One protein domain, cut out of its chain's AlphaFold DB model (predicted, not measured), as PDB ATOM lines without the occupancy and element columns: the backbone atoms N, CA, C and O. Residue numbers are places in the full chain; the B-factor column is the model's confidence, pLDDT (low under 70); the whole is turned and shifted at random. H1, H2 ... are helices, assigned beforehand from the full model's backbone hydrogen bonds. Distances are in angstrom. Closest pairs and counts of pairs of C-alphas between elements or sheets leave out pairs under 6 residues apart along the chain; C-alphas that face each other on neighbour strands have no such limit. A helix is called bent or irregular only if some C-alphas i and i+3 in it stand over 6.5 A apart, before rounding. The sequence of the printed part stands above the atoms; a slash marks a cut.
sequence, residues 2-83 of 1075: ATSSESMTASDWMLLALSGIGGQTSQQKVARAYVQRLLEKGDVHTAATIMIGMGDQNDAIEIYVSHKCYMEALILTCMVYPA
ATOM      1  N   ALA A   2     170.617 147.433 186.313       32.31
ATOM      2  CA  ALA A   2     171.654 146.496 186.758       32.31
ATOM      3  C   ALA A   2     171.026 145.454 187.701       32.31
ATOM      4  O   ALA A   2     170.026 145.741 188.358       32.31
ATOM      5  N   THR A   3     171.563 144.235 187.738       46.78
ATOM      6  CA  THR A   3     170.935 143.097 188.429       46.78
ATOM      7  C   THR A   3     171.260 143.072 189.926       46.78
ATOM      8  O   THR A   3     172.338 142.628 190.317       46.78
ATOM      9  N   SER A   4     170.306 143.462 190.778       43.44
ATOM     10  CA  SER A   4     170.416 143.532 192.256       43.44
ATOM     11  C   SER A   4     170.577 142.180 192.992       43.44
ATOM     12  O   SER A   4     170.435 142.091 194.222       43.44
ATOM     13  N   SER A   5     170.933 141.120 192.261       45.84
ATOM     14  CA  SER A   5     171.166 139.758 192.751       45.84
ATOM     15  C   SER A   5     172.341 139.641 193.727       45.84
ATOM     16  O   SER A   5     172.334 138.743 194.563       45.84
ATOM     17  N   GLU A   6     173.318 140.559 193.693       50.00
ATOM     18  CA  GLU A   6     174.431 140.601 194.666       50.00
ATOM     19  C   GLU A   6     173.956 140.688 196.122       50.00
ATOM     20  O   GLU A   6     174.637 140.257 197.051       50.00
ATOM     21  N   SER A   7     172.750 141.214 196.338       50.94
ATOM     22  CA  SER A   7     172.176 141.364 197.669       50.94
ATOM     23  C   SER A   7     171.724 140.038 198.309       50.94
ATOM     24  O   SER A   7     171.282 140.026 199.467       50.94
ATOM     25  N   MET A   8     171.787 138.936 197.559       62.22
ATOM     26  CA  MET A   8     171.359 137.602 197.955       62.22
ATOM     27  C   MET A   8     172.583 136.795 198.409       62.22
ATOM     28  O   MET A   8     173.258 136.157 197.604       62.22
ATOM     29  N   THR A   9     172.875 136.803 199.715       70.19
ATOM     30  CA  THR A   9     173.915 135.927 200.289       70.19
ATOM     31  C   THR A   9     173.656 134.465 199.910       70.19
ATOM     32  O   THR A   9     172.507 134.096 199.693       70.19
ATOM     33  N   ALA A  10     174.651 133.569 199.948       62.22
ATOM     34  CA  ALA A  10     174.391 132.122 199.831       62.22
ATOM     35  C   ALA A  10     173.536 131.543 200.995       62.22
ATOM     36  O   ALA A  10     173.259 130.346 201.031       62.22
ATOM     37  N   SER A  11     173.007 132.412 201.874       69.19
ATOM     38  CA  SER A  11     171.911 132.170 202.812       69.19
ATOM     39  C   SER A  11     170.631 133.059 202.650       69.19
ATOM     40  O   SER A  11     169.876 133.091 203.612       69.19
ATOM     41  N   ASP A  12     170.310 133.653 201.457       74.38
ATOM     42  CA  ASP A  12     169.062 134.390 200.976       74.38
ATOM     43  C   ASP A  12     167.821 133.961 199.979       74.38
ATOM     44  O   ASP A  12     166.928 134.774 200.066       74.38
ATOM     45  N   TRP A  13     167.310 132.941 199.166       72.88
ATOM     46  CA  TRP A  13     167.284 131.566 198.428       72.88
ATOM     47  C   TRP A  13     167.423 130.043 198.867       72.88
ATOM     48  O   TRP A  13     166.391 129.419 199.020       72.88
ATOM     49  N   MET A  14     168.556 129.298 198.835       71.25
ATOM     50  CA  MET A  14     168.700 127.829 199.164       71.25
ATOM     51  C   MET A  14     167.755 127.320 200.263       71.25
ATOM     52  O   MET A  14     167.036 126.347 200.058       71.25
ATOM     53  N   LEU A  15     167.719 127.954 201.436       71.75
ATOM     54  CA  LEU A  15     166.818 127.527 202.513       71.75
ATOM     55  C   LEU A  15     165.307 127.708 202.143       71.75
ATOM     56  O   LEU A  15     164.473 127.334 202.947       71.75
ATOM     57  N   LEU A  16     164.952 128.300 200.989       73.81
ATOM     58  CA  LEU A  16     163.637 128.532 200.332       73.81
ATOM     59  C   LEU A  16     163.471 127.658 199.074       73.81
ATOM     60  O   LEU A  16     162.355 127.492 198.596       73.81
ATOM     61  N   ALA A  17     164.526 126.969 198.629       68.88
ATOM     62  CA  ALA A  17     164.329 125.618 198.114       68.88
ATOM     63  C   ALA A  17     163.895 124.691 199.271       68.88
ATOM     64  O   ALA A  17     162.911 123.970 199.133       68.88
ATOM     65  N   LEU A  18     164.526 124.791 200.457       65.81
ATOM     66  CA  LEU A  18     164.082 124.054 201.661       65.81
ATOM     67  C   LEU A  18     162.697 124.519 202.174       65.81
ATOM     68  O   LEU A  18     161.934 123.684 202.650       65.81
ATOM     69  N   SER A  19     162.332 125.793 201.960       64.50
ATOM     70  CA  SER A  19     161.051 126.238 201.369       64.50
ATOM     71  C   SER A  19     160.039 125.120 201.144       64.50
ATOM     72  O   SER A  19     159.234 124.827 202.026       64.50
ATOM     73  N   GLY A  20     160.136 124.470 199.981       63.09
ATOM     74  CA  GLY A  20     159.199 123.457 199.487       63.09
ATOM     75  C   GLY A  20     158.927 122.283 200.435       63.09
ATOM     76  O   GLY A  20     157.884 121.644 200.319       63.09
ATOM     77  N   ILE A  21     159.840 122.007 201.370       66.38
ATOM     78  CA  ILE A  21     159.818 120.839 202.263       66.38
ATOM     79  C   ILE A  21     158.975 121.109 203.524       66.38
ATOM     80  O   ILE A  21     158.322 120.204 204.041       66.38
ATOM     81  N   GLY A  22     158.934 122.354 204.011       55.31
ATOM     82  CA  GLY A  22     157.972 122.777 205.035       55.31
ATOM     83  C   GLY A  22     156.643 123.168 204.387       55.31
ATOM     84  O   GLY A  22     156.649 123.902 203.409       55.31
ATOM     85  N   GLY A  23     155.498 122.693 204.889       68.62
ATOM     86  CA  GLY A  23     154.196 122.872 204.216       68.62
ATOM     87  C   GLY A  23     153.823 124.331 203.885       68.62
ATOM     88  O   GLY A  23     154.225 125.251 204.584       68.62
ATOM     89  N   GLN A  24     153.013 124.537 202.839       69.75
ATOM     90  CA  GLN A  24     152.742 125.830 202.169       69.75
ATOM     91  C   GLN A  24     152.608 127.075 203.077       69.75
ATOM     92  O   GLN A  24     153.179 128.128 202.791       69.75
ATOM     93  N   THR A  25     151.898 126.965 204.205       73.69
ATOM     94  CA  THR A  25     151.708 128.073 205.159       73.69
ATOM     95  C   THR A  25     153.003 128.529 205.842       73.69
ATOM     96  O   THR A  25     153.084 129.684 206.267       73.69
ATOM     97  N   SER A  26     154.027 127.672 205.939       75.31
ATOM     98  CA  SER A  26     155.364 128.057 206.396       75.31
ATOM     99  C   SER A  26     156.101 128.875 205.338       75.31
ATOM    100  O   SER A  26     156.642 129.939 205.657       75.31
ATOM    101  N   GLN A  27     156.070 128.411 204.086       76.75
ATOM    102  CA  GLN A  27     156.824 128.968 202.963       76.75
ATOM    103  C   GLN A  27     156.444 130.429 202.749       76.75
ATOM    104  O   GLN A  27     157.295 131.315 202.787       76.75
ATOM    105  N   GLN A  28     155.139 130.698 202.668       82.31
ATOM    106  CA  GLN A  28     154.616 132.047 202.494       82.31
ATOM    107  C   GLN A  28     155.092 133.023 203.581       82.31
ATOM    108  O   GLN A  28     155.441 134.154 203.261       82.31
ATOM    109  N   LYS A  29     155.168 132.634 204.865       84.25
ATOM    110  CA  LYS A  29     155.602 133.580 205.918       84.25
ATOM    111  C   LYS A  29     157.067 133.996 205.773       84.25
ATOM    112  O   LYS A  29     157.405 135.124 206.122       84.25
ATOM    113  N   VAL A  30     157.928 133.127 205.244       83.00
ATOM    114  CA  VAL A  30     159.357 133.433 205.083       83.00
ATOM    115  C   VAL A  30     159.682 134.057 203.737       83.00
ATOM    116  O   VAL A  30     160.589 134.882 203.657       83.00
ATOM    117  N   ALA A  31     158.910 133.701 202.711       84.75
ATOM    118  CA  ALA A  31     158.972 134.301 201.398       84.75
ATOM    119  C   ALA A  31     158.426 135.736 201.457       84.75
ATOM    120  O   ALA A  31     159.138 136.631 201.029       84.75
ATOM    121  N   ARG A  32     157.311 136.018 202.159       86.75
ATOM    122  CA  ARG A  32     156.885 137.402 202.488       86.75
ATOM    123  C   ARG A  32     157.961 138.165 203.278       86.75
ATOM    124  O   ARG A  32     158.312 139.284 202.919       86.75
ATOM    125  N   ALA A  33     158.579 137.540 204.288       86.25
ATOM    126  CA  ALA A  33     159.694 138.137 205.039       86.25
ATOM    127  C   ALA A  33     161.017 138.253 204.243       86.25
ATOM    128  O   ALA A  33     161.997 138.809 204.750       86.25
ATOM    129  N   TYR A  34     161.092 137.699 203.029       83.31
ATOM    130  CA  TYR A  34     162.218 137.836 202.101       83.31
ATOM    131  C   TYR A  34     161.918 138.857 201.003       83.31
ATOM    132  O   TYR A  34     162.735 139.743 200.786       83.31
ATOM    133  N   VAL A  35     160.715 138.813 200.434       90.44
ATOM    134  CA  VAL A  35     160.096 139.857 199.613       90.44
ATOM    135  C   VAL A  35     160.252 141.214 200.288       90.44
ATOM    136  O   VAL A  35     160.846 142.096 199.684       90.44
ATOM    137  N   GLN A  36     159.892 141.362 201.568       89.31
ATOM    138  CA  GLN A  36     160.142 142.605 202.313       89.31
ATOM    139  C   GLN A  36     161.618 143.050 202.233       89.31
ATOM    140  O   GLN A  36     161.892 144.202 201.913       89.31
ATOM    141  N   ARG A  37     162.574 142.131 202.437       85.81
ATOM    142  CA  ARG A  37     164.018 142.422 202.358       85.81
ATOM    143  C   ARG A  37     164.499 142.731 200.932       85.81
ATOM    144  O   ARG A  37     165.560 143.326 200.781       85.81
ATOM    145  N   LEU A  38     163.777 142.316 199.891       86.50
ATOM    146  CA  LEU A  38     164.055 142.676 198.496       86.50
ATOM    147  C   LEU A  38     163.502 144.070 198.166       86.50
ATOM    148  O   LEU A  38     164.218 144.880 197.579       86.50
ATOM    149  N   LEU A  39     162.297 144.397 198.643       89.31
ATOM    150  CA  LEU A  39     161.697 145.732 198.519       89.31
ATOM    151  C   LEU A  39     162.499 146.798 199.285       89.31
ATOM    152  O   LEU A  39     162.757 147.869 198.741       89.31
ATOM    153  N   GLU A  40     163.002 146.471 200.483       87.31
ATOM    154  CA  GLU A  40     163.954 147.289 201.266       87.31
ATOM    155  C   GLU A  40     165.252 147.628 200.505       87.31
ATOM    156  O   GLU A  40     165.957 148.563 200.877       87.31
ATOM    157  N   LYS A  41     165.571 146.882 199.439       81.81
ATOM    158  CA  LYS A  41     166.740 147.084 198.567       81.81
ATOM    159  C   LYS A  41     166.379 147.577 197.159       81.81
ATOM    160  O   LYS A  41     167.274 147.747 196.336       81.81
ATOM    161  N   GLY A  42     165.092 147.752 196.856       84.06
ATOM    162  CA  GLY A  42     164.607 148.152 195.533       84.06
ATOM    163  C   GLY A  42     164.553 147.050 194.462       84.06
ATOM    164  O   GLY A  42     164.327 147.376 193.300       84.06
ATOM    165  N   ASP A  43     164.719 145.765 194.797       87.94
ATOM    166  CA  ASP A  43     164.534 144.667 193.829       87.94
ATOM    167  C   ASP A  43     163.052 144.258 193.754       87.94
ATOM    168  O   ASP A  43     162.594 143.293 194.369       87.94
ATOM    169  N   VAL A  44     162.282 145.068 193.024       90.75
ATOM    170  CA  VAL A  44     160.821 144.938 192.892       90.75
ATOM    171  C   VAL A  44     160.431 143.714 192.061       90.75
ATOM    172  O   VAL A  44     159.459 143.031 192.382       90.75
ATOM    173  N   HIS A  45     161.191 143.410 191.006       90.19
ATOM    174  CA  HIS A  45     160.845 142.340 190.071       90.19
ATOM    175  C   HIS A  45     161.016 140.955 190.698       90.19
ATOM    176  O   HIS A  45     160.085 140.156 190.630       90.19
ATOM    177  N   THR A  46     162.141 140.667 191.371       88.75
ATOM    178  CA  THR A  46     162.307 139.356 192.027       88.75
ATOM    179  C   THR A  46     161.346 139.192 193.204       88.75
ATOM    180  O   THR A  46     160.795 138.107 193.395       88.75
ATOM    181  N   ALA A  47     161.061 140.276 193.936       90.00
ATOM    182  CA  ALA A  47     160.040 140.305 194.975       90.00
ATOM    183  C   ALA A  47     158.649 139.931 194.424       90.00
ATOM    184  O   ALA A  47     158.005 139.014 194.940       90.00
ATOM    185  N   ALA A  48     158.208 140.571 193.337       90.69
ATOM    186  CA  ALA A  48     156.939 140.255 192.686       90.69
ATOM    187  C   ALA A  48     156.913 138.826 192.111       90.69
ATOM    188  O   ALA A  48     155.917 138.126 192.279       90.69
ATOM    189  N   THR A  49     158.006 138.341 191.503       89.12
ATOM    190  CA  THR A  49     158.112 136.952 191.017       89.12
ATOM    191  C   THR A  49     157.933 135.932 192.146       89.12
ATOM    192  O   THR A  49     157.236 134.936 191.956       89.12
ATOM    193  N   ILE A  50     158.497 136.181 193.333       87.38
ATOM    194  CA  ILE A  50     158.322 135.302 194.500       87.38
ATOM    195  C   ILE A  50     156.867 135.322 194.992       87.38
ATOM    196  O   ILE A  50     156.309 134.259 195.256       87.38
ATOM    197  N   MET A  51     156.220 136.493 195.051       88.38
ATOM    198  CA  MET A  51     154.801 136.594 195.429       88.38
ATOM    199  C   MET A  51     153.877 135.884 194.424       88.38
ATOM    200  O   MET A  51     152.960 135.172 194.832       88.38
ATOM    201  N   ILE A  52     154.156 135.979 193.117       90.69
ATOM    202  CA  ILE A  52     153.451 135.207 192.077       90.69
ATOM    203  C   ILE A  52     153.669 133.700 192.284       90.69
ATOM    204  O   ILE A  52     152.705 132.938 192.251       90.69
ATOM    205  N   GLY A  53     154.905 133.267 192.559       86.19
ATOM    206  CA  GLY A  53     155.242 131.863 192.837       86.19
ATOM    207  C   GLY A  53     154.595 131.289 194.106       86.19
ATOM    208  O   GLY A  53     154.397 130.081 194.201       86.19
ATOM    209  N   MET A  54     154.217 132.144 195.060       86.12
ATOM    210  CA  MET A  54     153.434 131.789 196.252       86.12
ATOM    211  C   MET A  54     151.914 131.724 196.014       86.12
ATOM    212  O   MET A  54     151.190 131.272 196.905       86.12
ATOM    213  N   GLY A  55     151.430 132.221 194.869       85.56
ATOM    214  CA  GLY A  55     150.008 132.424 194.568       85.56
ATOM    215  C   GLY A  55     149.427 133.777 195.014       85.56
ATOM    216  O   GLY A  55     148.280 134.074 194.689       85.56
ATOM    217  N   ASP A  56     150.201 134.633 195.689       89.88
ATOM    218  CA  ASP A  56     149.767 135.954 196.178       89.88
ATOM    219  C   ASP A  56     149.837 137.016 195.055       89.88
ATOM    220  O   ASP A  56     150.540 138.027 195.130       89.88
ATOM    221  N   GLN A  57     149.113 136.776 193.960       89.56
ATOM    222  CA  GLN A  57     149.164 137.606 192.749       89.56
ATOM    223  C   GLN A  57     148.634 139.037 192.965       89.56
ATOM    224  O   GLN A  57     149.057 139.960 192.270       89.56
ATOM    225  N   ASN A  58     147.736 139.247 193.933       91.06
ATOM    226  CA  ASN A  58     147.228 140.580 194.277       91.06
ATOM    227  C   ASN A  58     148.310 141.442 194.930       91.06
ATOM    228  O   ASN A  58     148.590 142.536 194.444       91.06
ATOM    229  N   ASP A  59     148.965 140.916 195.960       90.62
ATOM    230  CA  ASP A  59     150.094 141.547 196.639       90.62
ATOM    231  C   ASP A  59     151.247 141.824 195.655       90.62
ATOM    232  O   ASP A  59     151.884 142.870 195.730       90.62
ATOM    233  N   ALA A  60     151.485 140.939 194.677       92.31
ATOM    234  CA  ALA A  60     152.463 141.166 193.608       92.31
ATOM    235  C   ALA A  60     152.121 142.381 192.715       92.31
ATOM    236  O   ALA A  60     153.017 143.135 192.330       92.31
ATOM    237  N   ILE A  61     150.835 142.607 192.415       91.25
ATOM    238  CA  ILE A  61     150.367 143.815 191.714       91.25
ATOM    239  C   ILE A  61     150.533 145.047 192.620       91.25
ATOM    240  O   ILE A  61     151.042 146.070 192.167       91.25
ATOM    241  N   GLU A  62     150.160 144.962 193.901       90.81
ATOM    242  CA  GLU A  62     150.300 146.079 194.852       90.81
ATOM    243  C   GLU A  62     151.765 146.476 195.097       90.81
ATOM    244  O   GLU A  62     152.063 147.667 195.210       90.81
ATOM    245  N   ILE A  63     152.692 145.515 195.083       91.38
ATOM    246  CA  ILE A  63     154.139 145.758 195.113       91.38
ATOM    247  C   ILE A  63     154.551 146.658 193.947       91.38
ATOM    248  O   ILE A  63     155.117 147.728 194.184       91.38
ATOM    249  N   TYR A  64     154.203 146.298 192.709       91.94
ATOM    250  CA  TYR A  64     154.537 147.118 191.544       91.94
ATOM    251  C   TYR A  64     153.881 148.509 191.600       91.94
ATOM    252  O   TYR A  64     154.544 149.506 191.316       91.94
ATOM    253  N   VAL A  65     152.625 148.611 192.057       91.94
ATOM    254  CA  VAL A  65     151.944 149.906 192.255       91.94
ATOM    255  C   VAL A  65     152.654 150.775 193.299       91.94
ATOM    256  O   VAL A  65     152.845 151.969 193.068       91.94
ATOM    257  N   SER A  66     153.066 150.202 194.433       90.06
ATOM    258  CA  SER A  66     153.735 150.946 195.512       90.06
ATOM    259  C   SER A  66     155.120 151.462 195.106       90.06
ATOM    260  O   SER A  66     155.504 152.567 195.491       90.06
ATOM    261  N   HIS A  67     155.825 150.719 194.248       88.44
ATOM    262  CA  HIS A  67     157.109 151.106 193.665       88.44
ATOM    263  C   HIS A  67     156.994 151.932 192.364       88.44
ATOM    264  O   HIS A  67     158.010 152.174 191.716       88.44
ATOM    265  N   LYS A  68     155.796 152.428 192.004       88.69
ATOM    266  CA  LYS A  68     155.530 153.256 190.801       88.69
ATOM    267  C   LYS A  68     155.776 152.543 189.453       88.69
ATOM    268  O   LYS A  68     155.807 153.186 188.406       88.69
ATOM    269  N   CYS A  69     155.891 151.217 189.456       88.06
ATOM    270  CA  CYS A  69     156.058 150.358 188.280       88.06
ATOM    271  C   CYS A  69     154.688 150.045 187.647       88.06
ATOM    272  O   CYS A  69     154.202 148.911 187.662       88.06
ATOM    273  N   TYR A  70     153.990 151.084 187.178       88.69
ATOM    274  CA  TYR A  70     152.593 150.964 186.742       88.69
ATOM    275  C   TYR A  70     152.413 150.119 185.475       88.69
ATOM    276  O   TYR A  70     151.388 149.453 185.340       88.69
ATOM    277  N   MET A  71     153.395 150.114 184.568       89.25
ATOM    278  CA  MET A  71     153.356 149.304 183.346       89.25
ATOM    279  C   MET A  71     153.412 147.809 183.688       89.25
ATOM    280  O   MET A  71     152.621 147.021 183.180       89.25
ATOM    281  N   GLU A  72     154.302 147.427 184.599       91.00
ATOM    282  CA  GLU A  72     154.494 146.061 185.078       91.00
ATOM    283  C   GLU A  72     153.298 145.589 185.907       91.00
ATOM    284  O   GLU A  72     152.812 144.474 185.710       91.00
ATOM    285  N   ALA A  73     152.759 146.461 186.766       91.50
ATOM    286  CA  ALA A  73     151.498 146.219 187.457       91.50
ATOM    287  C   ALA A  73     150.343 145.977 186.468       91.50
ATOM    288  O   ALA A  73     149.488 145.129 186.726       91.50
ATOM    289  N   LEU A  74     150.298 146.711 185.349       90.88
ATOM    290  CA  LEU A  74     149.221 146.622 184.361       90.88
ATOM    291  C   LEU A  74     149.348 145.354 183.520       90.88
ATOM    292  O   LEU A  74     148.371 144.623 183.411       90.88
ATOM    293  N   ILE A  75     150.549 145.024 183.034       91.56
ATOM    294  CA  ILE A  75     150.828 143.751 182.352       91.56
ATOM    295  C   ILE A  75     150.463 142.571 183.265       91.56
ATOM    296  O   ILE A  75     149.731 141.677 182.845       91.56
ATOM    297  N   LEU A  76     150.885 142.594 184.536       89.75
ATOM    298  CA  LEU A  76     150.538 141.552 185.504       89.75
ATOM    299  C   LEU A  76     149.023 141.483 185.767       89.75
ATOM    300  O   LEU A  76     148.464 140.391 185.850       89.75
ATOM    301  N   THR A  77     148.339 142.630 185.836       90.00
ATOM    302  CA  THR A  77     146.874 142.677 185.977       90.00
ATOM    303  C   THR A  77     146.176 142.099 184.746       90.00
ATOM    304  O   THR A  77     145.260 141.305 184.910       90.00
ATOM    305  N   CYS A  78     146.615 142.410 183.525       88.62
ATOM    306  CA  CYS A  78     146.045 141.839 182.300       88.62
ATOM    307  C   CYS A  78     146.329 140.330 182.160       88.62
ATOM    308  O   CYS A  78     145.496 139.610 181.619       88.62
ATOM    309  N   MET A  79     147.468 139.837 182.661       87.44
ATOM    310  CA  MET A  79     147.805 138.405 182.640       87.44
ATOM    311  C   MET A  79     147.025 137.576 183.672       87.44
ATOM    312  O   MET A  79     146.664 136.440 183.380       87.44
ATOM    313  N   VAL A  80     146.788 138.111 184.876       87.62
ATOM    314  CA  VAL A  80     146.102 137.382 185.963       87.62
ATOM    315  C   VAL A  80     144.590 137.635 185.963       87.62
ATOM    316  O   VAL A  80     143.805 136.721 186.202       87.62
ATOM    317  N   TYR A  81     144.181 138.868 185.674       86.69
ATOM    318  CA  TYR A  81     142.805 139.361 185.742       86.69
ATOM    319  C   TYR A  81     142.382 140.022 184.411       86.69
ATOM    320  O   TYR A  81     142.045 141.212 184.387       86.69
ATOM    321  N   PRO A  82     142.381 139.280 183.281       84.25
ATOM    322  CA  PRO A  82     142.068 139.833 181.958       84.25
ATOM    323  C   PRO A  82     140.654 140.423 181.866       84.25
ATOM    324  O   PRO A  82     140.456 141.406 181.159       84.25
ATOM    325  N   ALA A  83     139.689 139.869 182.610       80.31
ATOM    326  CA  ALA A  83     138.302 140.338 182.635       80.31
ATOM    327  C   ALA A  83     138.080 141.617 183.475       80.31
ATOM    328  O   ALA A  83     137.091 142.318 183.271       80.31
TER     329      ALA A  83
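What this domain is: This is residues 2 to 83 of the 1075 residues of an uncharacterized protein of Pseudogymnoascus sp. 24MN13 (UniProt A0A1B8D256). Five helices, H2 to H6, are set side by side in a flat zigzag row, the chain folding back after each so that neighbours run opposite ways. H4 is in the middle of the row and H2 and H6 are at its two ends, while the short first helix H1 is set off from the row and touches no helix. The printed part has 82 residues with six named helices, H1 to H6 in that order, and no named strand; its class is all helix. It is compact, with a radius of gyration of the C-alphas of 13.0 A, and flat in outline, spanning 36 by 30 by 15 A.

Where its parts are: H1, residues 4 to 7, begins with C-alpha 4 at (170.416, 143.532, 192.256); it is neither bent nor irregular, but only just: C-alphas 4 and 7 are 6.1 A apart. H2 holds residues 14 to 21 and is 11.7 A long. H3, residues 24 to 39, is the longest helix at 22.1 A, and its C-alpha 24 is at (152.742, 125.830, 202.169). H4, residues 44 to 53, measures 14.2 A, and H5, residues 57 to 66, 14.4 A. H6, residues 70 to 80, measures 15.1 A and ends with C-alpha 80 at (146.102, 137.382, 185.963).

How they stand to each other: H1 and H2 are apart, and H1 and H3 are only just apart, at 8.3 A. H2 and H3 are a helical hairpin with a shallow tilt of 26 degrees; H3 touches H2 with residues 26 to 31 alone, and the closest C-alphas, of Ser 19 and Gln 27, are 5.3 A apart. H3 and H4 touch as the next hairpin, at a shallow tilt of 9 degrees, with the C-alphas of Val 35 and Ala 47 closest at 4.7 A. H4 and H5 form another, at 12 degrees, the closest C-alphas being those of Ala 48 and Ala 60, 4.7 A apart. H5 and H6 form the last, at 11 degrees, with the C-alphas of Ile 61 and Ala 73 closest at 5.0 A. H3 and H5 are near each other, as are H4 and H6, while H2 and H4 are apart. In H4, H5 and H6 every O i to N i+4 pair is within hydrogen-bond range; in H2 2 of 4 are, in H3 10 of 12, and H1 is too short for such a pair.

The domain as a whole: The two C-alphas farthest apart, of Ala 10 and Ala 83, are 40.8 A from each other. The printed part has no cut. The link from H1 to H2 is short, the other four are tight, and none is long. The mean pLDDT of the printed part is 80.3; it is under 70 at residues 2 to 8, 10 to 11 and 17 to 24.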